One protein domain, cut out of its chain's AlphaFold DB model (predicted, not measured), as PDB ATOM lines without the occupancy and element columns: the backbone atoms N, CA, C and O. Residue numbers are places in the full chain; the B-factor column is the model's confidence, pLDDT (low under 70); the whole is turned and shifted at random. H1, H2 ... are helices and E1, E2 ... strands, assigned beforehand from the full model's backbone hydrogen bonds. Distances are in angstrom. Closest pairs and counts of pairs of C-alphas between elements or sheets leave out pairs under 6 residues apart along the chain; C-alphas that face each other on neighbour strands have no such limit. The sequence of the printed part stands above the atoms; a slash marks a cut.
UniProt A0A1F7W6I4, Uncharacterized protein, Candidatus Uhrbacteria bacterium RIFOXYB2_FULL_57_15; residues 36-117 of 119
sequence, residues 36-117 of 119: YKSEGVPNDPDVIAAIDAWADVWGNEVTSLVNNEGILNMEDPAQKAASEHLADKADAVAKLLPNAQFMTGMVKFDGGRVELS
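AT A GLANCE: This is residues 36 to 117 of the 119 residues of an uncharacterized protein of Candidatus Uhrbacteria bacterium RIFOXYB2_FULL_57_15 (UniProt A0A1F7W6I4). A helical hairpin, H1 and H2 side by side, packs on one face of a small antiparallel sheet whose other face is bare, making two layers. The helices follow the longest axis, and a loop, residues 63 to 76, joins them beyond the sheet. The 82 printed residues include four named strands and two named helices, in the order E1 H1 H2 E2 E3 E4; the sheet's order is E1 - E4 - E3 - E2, and the class is mixed. The whole is compact but elongated, with a radius of gyration of the C-alphas of 12.5 A and spans of 37 by 20 by 20 A.

HOW THE PARTS SIT: E1, residues 36 to 39, is an edge strand antiparallel to E4, residues 112 to 116; N 39 and O 113 are 2.9 A apart, within hydrogen-bond range. H1, residues 45 to 62, is on the sheet over E4; their closest C-alphas, of Ala 55 and Leu 116, are 6.6 A apart. H2, residues 77 to 96, touches H1 at a shallow tilt of 16 degrees, opposite ways; the closest C-alphas, of Trp 54 and Lys 89, are 5.0 A apart. H2 is also on the sheet, its closest C-alpha to E2, residues 101 to 103, being that of Ala 90, 7.3 A from that of Phe 102. E2, E3, residues 106 to 109, and E4 form a meander, each strand the antiparallel neighbour of the one before, with N 101 and O 108 2.7 A apart and N 114 and O 107 2.8 A apart, both within range. Every O i to N i+4 pair is within range in H1, and 15 of 16 in H2.

IN THESE COORDINATES: E1 begins at C-alpha 36 (167.920, 205.273, 157.141). H1 is 24.3 A long and H2 29.3 A. E4, 13.8 A, ends at C-alpha 116 (171.600, 208.704, 158.228).

THE WHOLE: The two farthest C-alphas, of Asn 43 and Glu 75, are 38.6 A apart. The printed part has no cut; the link from H1 to H2 is long. Residues 67 to 70 have pLDDT under 70.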
ATOM      1  N   TYR A  36     168.830 205.413 158.278       90.50
ATOM      2  CA  TYR A  36     167.920 205.273 157.141       90.50
ATOM      3  C   TYR A  36     168.257 204.059 156.280       90.50
ATOM      4  O   TYR A  36     167.373 203.300 155.873       90.50
ATOM      5  N   LYS A  37     169.547 203.873 155.992       90.69
ATOM      6  CA  LYS A  37     170.027 202.783 155.144       90.69
ATOM      7  C   LYS A  37     171.316 202.207 155.701       90.69
ATOM      8  O   LYS A  37     172.220 202.942 156.079       90.69
ATOM      9  N   SER A  38     171.423 200.887 155.681       92.19
ATOM     10  CA  SER A  38     172.640 200.159 156.021       92.19
ATOM     11  C   SER A  38     172.878 199.036 155.016       92.19
ATOM     12  O   SER A  38     171.963 198.301 154.630       92.19
ATOM     13  N   GLU A  39     174.116 198.928 154.550       92.19
ATOM     14  CA  GLU A  39     174.554 197.925 153.581       92.19
ATOM     15  C   GLU A  39     175.933 197.416 153.993       92.19
ATOM     16  O   GLU A  39     176.818 198.219 154.275       92.19
ATOM     17  N   GLY A  40     176.112 196.093 154.049       89.75
ATOM     18  CA  GLY A  40     177.408 195.476 154.351       89.75
ATOM     19  C   GLY A  40     177.938 195.703 155.769       89.75
ATOM     20  O   GLY A  40     179.111 195.455 156.023       89.75
ATOM     21  N   VAL A  41     177.107 196.185 156.702       90.56
ATOM     22  CA  VAL A  41     177.510 196.338 158.106       90.56
ATOM     23  C   VAL A  41     177.624 194.955 158.758       90.56
ATOM     24  O   VAL A  41     176.654 194.191 158.691       90.56
ATOM     25  N   PRO A  42     178.752 194.637 159.420       88.25
ATOM     26  CA  PRO A  42     178.882 193.426 160.220       88.25
ATOM     27  C   PRO A  42     177.758 193.319 161.254       88.25
ATOM     28  O   PRO A  42     177.435 194.294 161.929       88.25
ATOM     29  N   ASN A  43     177.179 192.129 161.418       87.69
ATOM     30  CA  ASN A  43     176.164 191.876 162.447       87.69
ATOM     31  C   ASN A  43     176.822 191.638 163.819       87.69
ATOM     32  O   ASN A  43     176.606 190.620 164.474       87.69
ATOM     33  N   ASP A  44     177.707 192.562 164.184       89.62
ATOM     34  CA  ASP A  44     178.475 192.585 165.417       89.62
ATOM     35  C   ASP A  44     177.838 193.611 166.374       89.62
ATOM     36  O   ASP A  44     177.558 194.741 165.957       89.62
ATOM     37  N   PRO A  45     177.546 193.236 167.632       90.69
ATOM     38  CA  PRO A  45     176.824 194.105 168.554       90.69
ATOM     39  C   PRO A  45     177.603 195.373 168.915       90.69
ATOM     40  O   PRO A  45     176.973 196.411 169.117       90.69
ATOM     41  N   ASP A  46     178.939 195.327 168.960       93.31
ATOM     42  CA  ASP A  46     179.766 196.500 169.247       93.31
ATOM     43  C   ASP A  46     179.753 197.469 168.059       93.31
ATOM     44  O   ASP A  46     179.598 198.679 168.243       93.31
ATOM     45  N   VAL A  47     179.822 196.945 166.827       93.12
ATOM     46  CA  VAL A  47     179.674 197.748 165.598       93.12
ATOM     47  C   VAL A  47     178.301 198.418 165.546       93.12
ATOM     48  O   VAL A  47     178.210 199.622 165.295       93.12
ATOM     49  N   ILE A  48     177.231 197.657 165.795       94.00
ATOM     50  CA  ILE A  48     175.856 198.169 165.769       94.00
ATOM     51  C   ILE A  48     175.670 199.251 166.835       94.00
ATOM     52  O   ILE A  48     175.187 200.334 166.510       94.00
ATOM     53  N   ALA A  49     176.103 199.000 168.073       95.62
ATOM     54  CA  ALA A  49     175.982 199.961 169.166       95.62
ATOM     55  C   ALA A  49     176.781 201.249 168.907       95.62
ATOM     56  O   ALA A  49     176.302 202.343 169.208       95.62
ATOM     57  N   ALA A  50     177.979 201.144 168.320       95.88
ATOM     58  CA  ALA A  50     178.786 202.309 167.966       95.88
ATOM     59  C   ALA A  50     178.118 203.158 166.871       95.88
ATOM     60  O   ALA A  50     178.082 204.385 166.981       95.88
ATOM     61  N   ILE A  51     177.560 202.518 165.838       95.31
ATOM     62  CA  ILE A  51     176.827 203.210 164.769       95.31
ATOM     63  C   ILE A  51     175.537 203.834 165.311       95.31
ATOM     64  O   ILE A  51     175.250 204.972 164.954       95.31
ATOM     65  N   ASP A  52     174.795 203.142 166.181       95.75
ATOM     66  CA  ASP A  52     173.595 203.681 166.836       95.75
ATOM     67  C   ASP A  52     173.930 204.949 167.633       95.75
ATOM     68  O   ASP A  52     173.295 205.985 167.445       95.75
ATOM     69  N   ALA A  53     174.980 204.906 168.460       96.06
ATOM     70  CA  ALA A  53     175.412 206.066 169.236       96.06
ATOM     71  C   ALA A  53     175.843 207.237 168.339       96.06
ATOM     72  O   ALA A  53     175.502 208.388 168.607       96.06
ATOM     73  N   TRP A  54     176.576 206.957 167.259       95.56
ATOM     74  CA  TRP A  54     176.964 207.976 166.284       95.56
ATOM     75  C   TRP A  54     175.747 208.577 165.558       95.56
ATOM     76  O   TRP A  54     175.655 209.799 165.418       95.56
ATOM     77  N   ALA A  55     174.788 207.740 165.155       94.69
ATOM     78  CA  ALA A  55     173.551 208.154 164.501       94.69
ATOM     79  C   ALA A  55     172.660 209.009 165.412       94.69
ATOM     80  O   ALA A  55     172.087 210.003 164.961       94.69
ATOM     81  N   ASP A  56     172.586 208.673 166.699       94.31
ATOM     82  CA  ASP A  56     171.832 209.442 167.684       94.31
ATOM     83  C   ASP A  56     172.450 210.814 167.947       94.31
ATOM     84  O   ASP A  56     171.708 211.790 168.033       94.31
ATOM     85  N   VAL A  57     173.780 210.936 168.017       92.88
ATOM     86  CA  VAL A  57     174.429 212.257 168.129       92.88
ATOM     87  C   VAL A  57     174.175 213.086 166.870       92.88
ATOM     88  O   VAL A  57     173.799 214.257 166.964       92.88
ATOM     89  N   TRP A  58     174.299 212.479 165.685       91.19
ATOM     90  CA  TRP A  58     173.974 213.149 164.426       91.19
ATOM     91  C   TRP A  58     172.546 213.711 164.444       91.19
ATOM     92  O   TRP A  58     172.339 214.911 164.258       91.19
ATOM     93  N   GLY A  59     171.556 212.862 164.710       89.69
ATOM     94  CA  GLY A  59     170.152 213.246 164.666       89.69
ATOM     95  C   GLY A  59     169.715 214.169 165.804       89.69
ATOM     96  O   GLY A  59     169.003 215.135 165.553       89.69
ATOM     97  N   ASN A  60     170.142 213.923 167.042       90.31
ATOM     98  CA  ASN A  60     169.669 214.687 168.202       90.31
ATOM     99  C   ASN A  60     170.406 216.015 168.397       90.31
ATOM    100  O   ASN A  60     169.802 216.977 168.867       90.31
ATOM    101  N   GLU A  61     171.699 216.068 168.071       90.00
ATOM    102  CA  GLU A  61     172.550 217.217 168.395       90.00
ATOM    103  C   GLU A  61     172.965 217.985 167.141       90.00
ATOM    104  O   GLU A  61     172.941 219.211 167.137       90.00
ATOM    105  N   VAL A  62     173.306 217.297 166.048       87.94
ATOM    106  CA  VAL A  62     173.924 217.945 164.880       87.94
ATOM    107  C   VAL A  62     172.895 218.441 163.864       87.94
ATOM    108  O   VAL A  62     172.994 219.581 163.418       87.94
ATOM    109  N   THR A  63     171.879 217.648 163.510       85.94
ATOM    110  CA  THR A  63     170.928 218.009 162.433       85.94
ATOM    111  C   THR A  63     170.133 219.289 162.702       85.94
ATOM    112  O   THR A  63     169.780 219.990 161.761       85.94
ATOM    113  N   SER A  64     169.880 219.621 163.972       82.69
ATOM    114  CA  SER A  64     169.186 220.858 164.364       82.69
ATOM    115  C   SER A  64     170.104 222.086 164.399       82.69
ATOM    116  O   SER A  64     169.620 223.214 164.470       82.69
ATOM    117  N   LEU A  65     171.421 221.867 164.385       83.94
ATOM    118  CA  LEU A  65     172.447 222.900 164.519       83.94
ATOM    119  C   LEU A  65     173.159 223.211 163.201       83.94
ATOM    120  O   LEU A  65     173.667 224.319 163.028       83.94
ATOM    121  N   VAL A  66     173.198 222.258 162.269       77.25
ATOM    122  CA  VAL A  66     173.713 222.510 160.924       77.25
ATOM    123  C   VAL A  66     172.813 223.509 160.202       77.25
ATOM    124  O   VAL A  66     171.589 223.386 160.180       77.25
ATOM    125  N   ASN A  67     173.431 224.509 159.580       68.94
ATOM    126  CA  ASN A  67     172.713 225.412 158.684       68.94
ATOM    127  C   ASN A  67     172.237 224.651 157.431       68.94
ATOM    128  O   ASN A  67     172.654 223.519 157.190       68.94
ATOM    129  N   ASN A  68     171.429 225.292 156.577       61.88
ATOM    130  CA  ASN A  68     170.921 224.699 155.324       61.88
ATOM    131  C   ASN A  68     172.010 224.122 154.391       61.88
ATOM    132  O   ASN A  68     171.698 223.345 153.494       61.88
ATOM    133  N   GLU A  69     173.276 224.494 154.592       62.94
ATOM    134  CA  GLU A  69     174.430 223.997 153.838       62.94
ATOM    135  C   GLU A  69     175.094 222.753 154.465       62.94
ATOM    136  O   GLU A  69     176.052 222.223 153.910       62.94
ATOM    137  N   GLY A  70     174.614 222.268 155.617       67.12
ATOM    138  CA  GLY A  70     175.196 221.117 156.316       67.12
ATOM    139  C   GLY A  70     176.529 221.417 157.012       67.12
ATOM    140  O   GLY A  70     177.268 220.490 157.341       67.12
ATOM    141  N   ILE A  71     176.855 222.700 157.207       74.06
ATOM    142  CA  ILE A  71     178.129 223.169 157.765       74.06
ATOM    143  C   ILE A  71     177.915 223.627 159.210       74.06
ATOM    144  O   ILE A  71     177.037 224.453 159.478       74.06
ATOM    145  N   LEU A  72     178.745 223.107 160.119       79.44
ATOM    146  CA  LEU A  72     178.830 223.565 161.506       79.44
ATOM    147  C   LEU A  72     179.782 224.761 161.611       79.44
ATOM    148  O   LEU A  72     180.910 224.727 161.117       79.44
ATOM    149  N   ASN A  73     179.333 225.813 162.287       82.25
ATOM    150  CA  ASN A  73     180.149 226.949 162.669       82.25
ATOM    151  C   ASN A  73     180.934 226.623 163.947       82.25
ATOM    152  O   ASN A  73     180.385 226.644 165.043       82.25
ATOM    153  N   MET A  74     182.238 226.381 163.813       83.94
ATOM    154  CA  MET A  74     183.129 226.070 164.940       83.94
ATOM    155  C   MET A  74     183.370 227.250 165.898       83.94
ATOM    156  O   MET A  74     183.972 227.059 166.958       83.94
ATOM    157  N   GLU A  75     182.931 228.459 165.539       87.38
ATOM    158  CA  GLU A  75     182.936 229.623 166.432       87.38
ATOM    159  C   GLU A  75     181.722 229.631 167.375       87.38
ATOM    160  O   GLU A  75     181.785 230.245 168.441       87.38
ATOM    161  N   ASP A  76     180.637 228.929 167.023       87.56
ATOM    162  CA  ASP A  76     179.501 228.736 167.919       87.56
ATOM    163  C   ASP A  76     179.797 227.590 168.905       87.56
ATOM    164  O   ASP A  76     180.093 226.467 168.485       87.56
ATOM    165  N   PRO A  77     179.724 227.829 170.226       88.38
ATOM    166  CA  PRO A  77     180.105 226.830 171.217       88.38
ATOM    167  C   PRO A  77     179.187 225.600 171.223       88.38
ATOM    168  O   PRO A  77     179.662 224.509 171.534       88.38
ATOM    169  N   ALA A  78     177.901 225.741 170.878       86.69
ATOM    170  CA  ALA A  78     176.975 224.612 170.830       86.69
ATOM    171  C   ALA A  78     177.237 223.740 169.596       86.69
ATOM    172  O   ALA A  78     177.312 222.518 169.711       86.69
ATOM    173  N   GLN A  79     177.459 224.361 168.434       88.94
ATOM    174  CA  GLN A  79     177.818 223.643 167.207       88.94
ATOM    175  C   GLN A  79     179.183 222.962 167.325       88.94
ATOM    176  O   GLN A  79     179.340 221.818 166.897       88.94
ATOM    177  N   LYS A  80     180.156 223.628 167.958       90.19
ATOM    178  CA  LYS A  80     181.465 223.045 168.245       90.19
ATOM    179  C   LYS A  80     181.347 221.823 169.160       90.19
ATOM    180  O   LYS A  80     181.868 220.771 168.805       90.19
ATOM    181  N   ALA A  81     180.630 221.933 170.281       90.69
ATOM    182  CA  ALA A  81     180.451 220.816 171.209       90.69
ATOM    183  C   ALA A  81     179.762 219.614 170.539       90.69
ATOM    184  O   ALA A  81     180.230 218.484 170.682       90.69
ATOM    185  N   ALA A  82     178.710 219.854 169.747       90.38
ATOM    186  CA  ALA A  82     178.038 218.805 168.981       90.38
ATOM    187  C   ALA A  82     178.968 218.176 167.927       90.38
ATOM    188  O   ALA A  82     178.969 216.958 167.747       90.38
ATOM    189  N   SER A  83     179.810 218.978 167.262       89.44
ATOM    190  CA  SER A  83     180.809 218.471 166.314       89.44
ATOM    191  C   SER A  83     181.875 217.612 166.991       89.44
ATOM    192  O   SER A  83     182.266 216.587 166.436       89.44
ATOM    193  N   GLU A  84     182.379 218.033 168.152       92.38
ATOM    194  CA  GLU A  84     183.384 217.294 168.924       92.38
ATOM    195  C   GLU A  84     182.798 215.975 169.443       92.38
ATOM    196  O   GLU A  84     183.443 214.931 169.342       92.38
ATOM    197  N   HIS A  85     181.546 215.991 169.910       93.62
ATOM    198  CA  HIS A  85     180.842 214.786 170.340       93.62
ATOM    199  C   HIS A  85     180.574 213.824 169.172       93.62
ATOM    200  O   HIS A  85     180.801 212.620 169.298       93.62
ATOM    201  N   LEU A  86     180.168 214.341 168.006       92.69
ATOM    202  CA  LEU A  86     180.003 213.530 166.798       92.69
ATOM    203  C   LEU A  86     181.333 212.900 166.366       92.69
ATOM    204  O   LEU A  86     181.358 211.727 165.993       92.69
ATOM    205  N   ALA A  87     182.432 213.658 166.426       92.81
ATOM    206  CA  ALA A  87     183.767 213.174 166.086       92.81
ATOM    207  C   ALA A  87     184.255 212.073 167.044       92.81
ATOM    208  O   ALA A  87     184.822 211.087 166.581       92.81
ATOM    209  N   ASP A  88     183.983 212.188 168.349       94.88
ATOM    210  CA  ASP A  88     184.257 211.130 169.337       94.88
ATOM    211  C   ASP A  88     183.539 209.817 168.981       94.88
ATOM    212  O   ASP A  88     184.155 208.748 168.947       94.88
ATOM    213  N   LYS A  89     182.245 209.884 168.632       95.38
ATOM    214  CA  LYS A  89     181.494 208.689 168.209       95.38
ATOM    215  C   LYS A  89     181.947 208.155 166.855       95.38
ATOM    216  O   LYS A  89     182.007 206.940 166.675       95.38
ATOM    217  N   ALA A  90     182.319 209.032 165.925       93.56
ATOM    218  CA  ALA A  90     182.888 208.627 164.645       93.56
ATOM    219  C   ALA A  90     184.214 207.868 164.831       93.56
ATOM    220  O   ALA A  90     184.422 206.842 164.189       93.56
ATOM    221  N   ASP A  91     185.082 208.302 165.748       94.25
ATOM    222  CA  ASP A  91     186.331 207.601 166.075       94.25
ATOM    223  C   ASP A  91     186.072 206.202 166.666       94.25
ATOM    224  O   ASP A  91     186.731 205.231 166.286       94.25
ATOM    225  N   ALA A  92     185.056 206.061 167.526       94.94
ATOM    226  CA  ALA A  92     184.630 204.755 168.036       94.94
ATOM    227  C   ALA A  92     184.180 203.807 166.907       94.94
ATOM    228  O   ALA A  92     184.586 202.646 166.881       94.94
ATOM    229  N   VAL A  93     183.409 204.308 165.937       94.19
ATOM    230  CA  VAL A  93     183.010 203.541 164.745       94.19
ATOM    231  C   VAL A  93     184.225 203.211 163.865       94.19
ATOM    232  O   VAL A  93     184.358 202.081 163.396       94.19
ATOM    233  N   ALA A  94     185.151 204.156 163.673       94.50
ATOM    234  CA  ALA A  94     186.347 203.981 162.845       94.50
ATOM    235  C   ALA A  94     187.305 202.905 163.375       94.50
ATOM    236  O   ALA A  94     187.999 202.254 162.598       94.50
ATOM    237  N   LYS A  95     187.339 202.698 164.695       94.94
ATOM    238  CA  LYS A  95     188.119 201.624 165.329       94.94
ATOM    239  C   LYS A  95     187.576 200.228 165.024       94.94
ATOM    240  O   LYS A  95     188.335 199.264 165.082       94.94
ATOM    241  N   LEU A  96     186.282 200.124 164.726       94.00
ATOM    242  CA  LEU A  96     185.590 198.856 164.490       94.00
ATOM    243  C   LEU A  96     185.407 198.559 162.995       94.00
ATOM    244  O   LEU A  96     185.358 197.395 162.602       94.00
ATOM    245  N   LEU A  97     185.321 199.598 162.158       91.50
ATOM    246  CA  LEU A  97     185.106 199.473 160.717       91.50
ATOM    247  C   LEU A  97     186.380 199.796 159.914       91.50
ATOM    248  O   LEU A  97     186.914 200.903 160.014       91.50
ATOM    249  N   PRO A  98     186.856 198.880 159.051       85.06
ATOM    250  CA  PRO A  98     188.057 199.106 158.254       85.06
ATOM    251  C   PRO A  98     187.832 200.195 157.196       85.06
ATOM    252  O   PRO A  98     186.864 200.158 156.437       85.06
ATOM    253  N   ASN A  99     188.774 201.140 157.099       91.06
ATOM    254  CA  ASN A  99     188.735 202.257 156.143       91.06
ATOM    255  C   ASN A  99     187.454 203.106 156.235       91.06
ATOM    256  O   ASN A  99     186.947 203.572 155.212       91.06
ATOM    257  N   ALA A 100     186.928 203.305 157.448       93.12
ATOM    258  CA  ALA A 100     185.772 204.161 157.664       93.12
ATOM    259  C   ALA A 100     186.052 205.613 157.227       93.12
ATOM    260  O   ALA A 100     187.011 206.249 157.661       93.12
ATOM    261  N   GLN A 101     185.190 206.136 156.361       93.75
ATOM    262  CA  GLN A 101     185.181 207.499 155.852       93.75
ATOM    263  C   GLN A 101     183.850 208.139 156.221       93.75
ATOM    264  O   GLN A 101     182.788 207.659 155.821       93.75
ATOM    265  N   PHE A 102     183.923 209.234 156.968       91.94
ATOM    266  CA  PHE A 102     182.755 209.961 157.443       91.94
ATOM    267  C   PHE A 102     182.485 211.164 156.549       91.94
ATOM    268  O   PHE A 102     183.386 211.923 156.194       91.94
ATOM    269  N   MET A 103     181.220 211.322 156.197       88.62
ATOM    270  CA  MET A 103     180.648 212.452 155.483       88.62
ATOM    271  C   MET A 103     179.423 212.929 156.267       88.62
ATOM    272  O   MET A 103     178.921 212.236 157.154       88.62
ATOM    273  N   THR A 104     178.919 214.110 155.930       85.44
ATOM    274  CA  THR A 104     177.682 214.668 156.488       85.44
ATOM    275  C   THR A 104     176.542 213.646 156.387       85.44
ATOM    276  O   THR A 104     176.082 213.339 155.290       85.44
ATOM    277  N   GLY A 105     176.124 213.084 157.526       86.88
ATOM    278  CA  GLY A 105     175.063 212.075 157.603       86.88
ATOM    279  C   GLY A 105     175.374 210.722 156.949       86.88
ATOM    280  O   GLY A 105     174.448 209.984 156.632       86.88
ATOM    281  N   MET A 106     176.638 210.366 156.702       92.62
ATOM    282  CA  MET A 106     176.985 209.073 156.095       92.62
ATOM    283  C   MET A 106     178.349 208.571 156.566       92.62
ATOM    284  O   MET A 106     179.303 209.337 156.655       92.62
ATOM    285  N   VAL A 107     178.467 207.264 156.788       94.50
ATOM    286  CA  VAL A 107     179.758 206.583 156.934       94.50
ATOM    287  C   VAL A 107     179.889 205.500 155.871       94.50
ATOM    288  O   VAL A 107     178.992 204.682 155.675       94.50
ATOM    289  N   LYS A 108     181.012 205.494 155.156       95.62
ATOM    290  CA  LYS A 108     181.382 204.461 154.181       95.62
ATOM    291  C   LYS A 108     182.597 203.705 154.699       95.62
ATOM    292  O   LYS A 108     183.482 204.321 155.266       95.62
ATOM    293  N   PHE A 109     182.669 202.403 154.484       94.50
ATOM    294  CA  PHE A 109     183.793 201.567 154.909       94.50
ATOM    295  C   PHE A 109     184.019 200.450 153.887       94.50
ATOM    296  O   PHE A 109     183.284 200.341 152.899       94.50
ATOM    297  N   ASP A 110     185.062 199.644 154.075       90.94
ATOM    298  CA  ASP A 110     185.308 198.526 153.169       90.94
ATOM    299  C   ASP A 110     184.175 197.494 153.274       90.94
ATOM    300  O   ASP A 110     183.854 197.011 154.358       90.94
ATOM    301  N   GLY A 111     183.526 197.205 152.148       86.31
ATOM    302  CA  GLY A 111     182.399 196.274 152.092       86.31
ATOM    303  C   GLY A 111     181.026 196.864 152.436       86.31
ATOM    304  O   GLY A 111     180.041 196.146 152.289       86.31
ATOM    305  N   GLY A 112     180.910 198.149 152.808       92.31
ATOM    306  CA  GLY A 112     179.605 198.689 153.203       92.31
ATOM    307  C   GLY A 112     179.487 200.201 153.404       92.31
ATOM    308  O   GLY A 112     180.408 200.986 153.168       92.31
ATOM    309  N   ARG A 113     178.282 200.620 153.801       94.50
ATOM    310  CA  ARG A 113     177.946 202.002 154.165       94.50
ATOM    311  C   ARG A 113     176.725 202.075 155.077       94.50
ATOM    312  O   ARG A 113     175.844 201.216 155.022       94.50
ATOM    313  N   VAL A 114     176.646 203.155 155.844       94.31
ATOM    314  CA  VAL A 114     175.463 203.569 156.599       94.31
ATOM    315  C   VAL A 114     175.115 205.006 156.237       94.31
ATOM    316  O   VAL A 114     175.977 205.883 156.243       94.31
ATOM    317  N   GLU A 115     173.850 205.235 155.906       94.00
ATOM    318  CA  GLU A 115     173.276 206.539 155.591       94.00
ATOM    319  C   GLU A 115     172.298 206.920 156.697       94.00
ATOM    320  O   GLU A 115     171.425 206.129 157.073       94.00
ATOM    321  N   LEU A 116     172.450 208.138 157.201       91.81
ATOM    322  CA  LEU A 116     171.600 208.704 158.228       91.81
ATOM    323  C   LEU A 116     170.559 209.636 157.613       91.81
ATOM    324  O   LEU A 116     170.807 210.301 156.608       91.81
ATOM    325  N   SER A 117     169.400 209.710 158.252       84.94
ATOM    326  CA  SER A 117     168.385 210.719 157.980       84.94
ATOM    327  C   SER A 117     168.373 211.776 159.079       84.94
ATOM    328  O   SER A 117     168.771 211.533 160.217       84.94
TER     329      SER A 117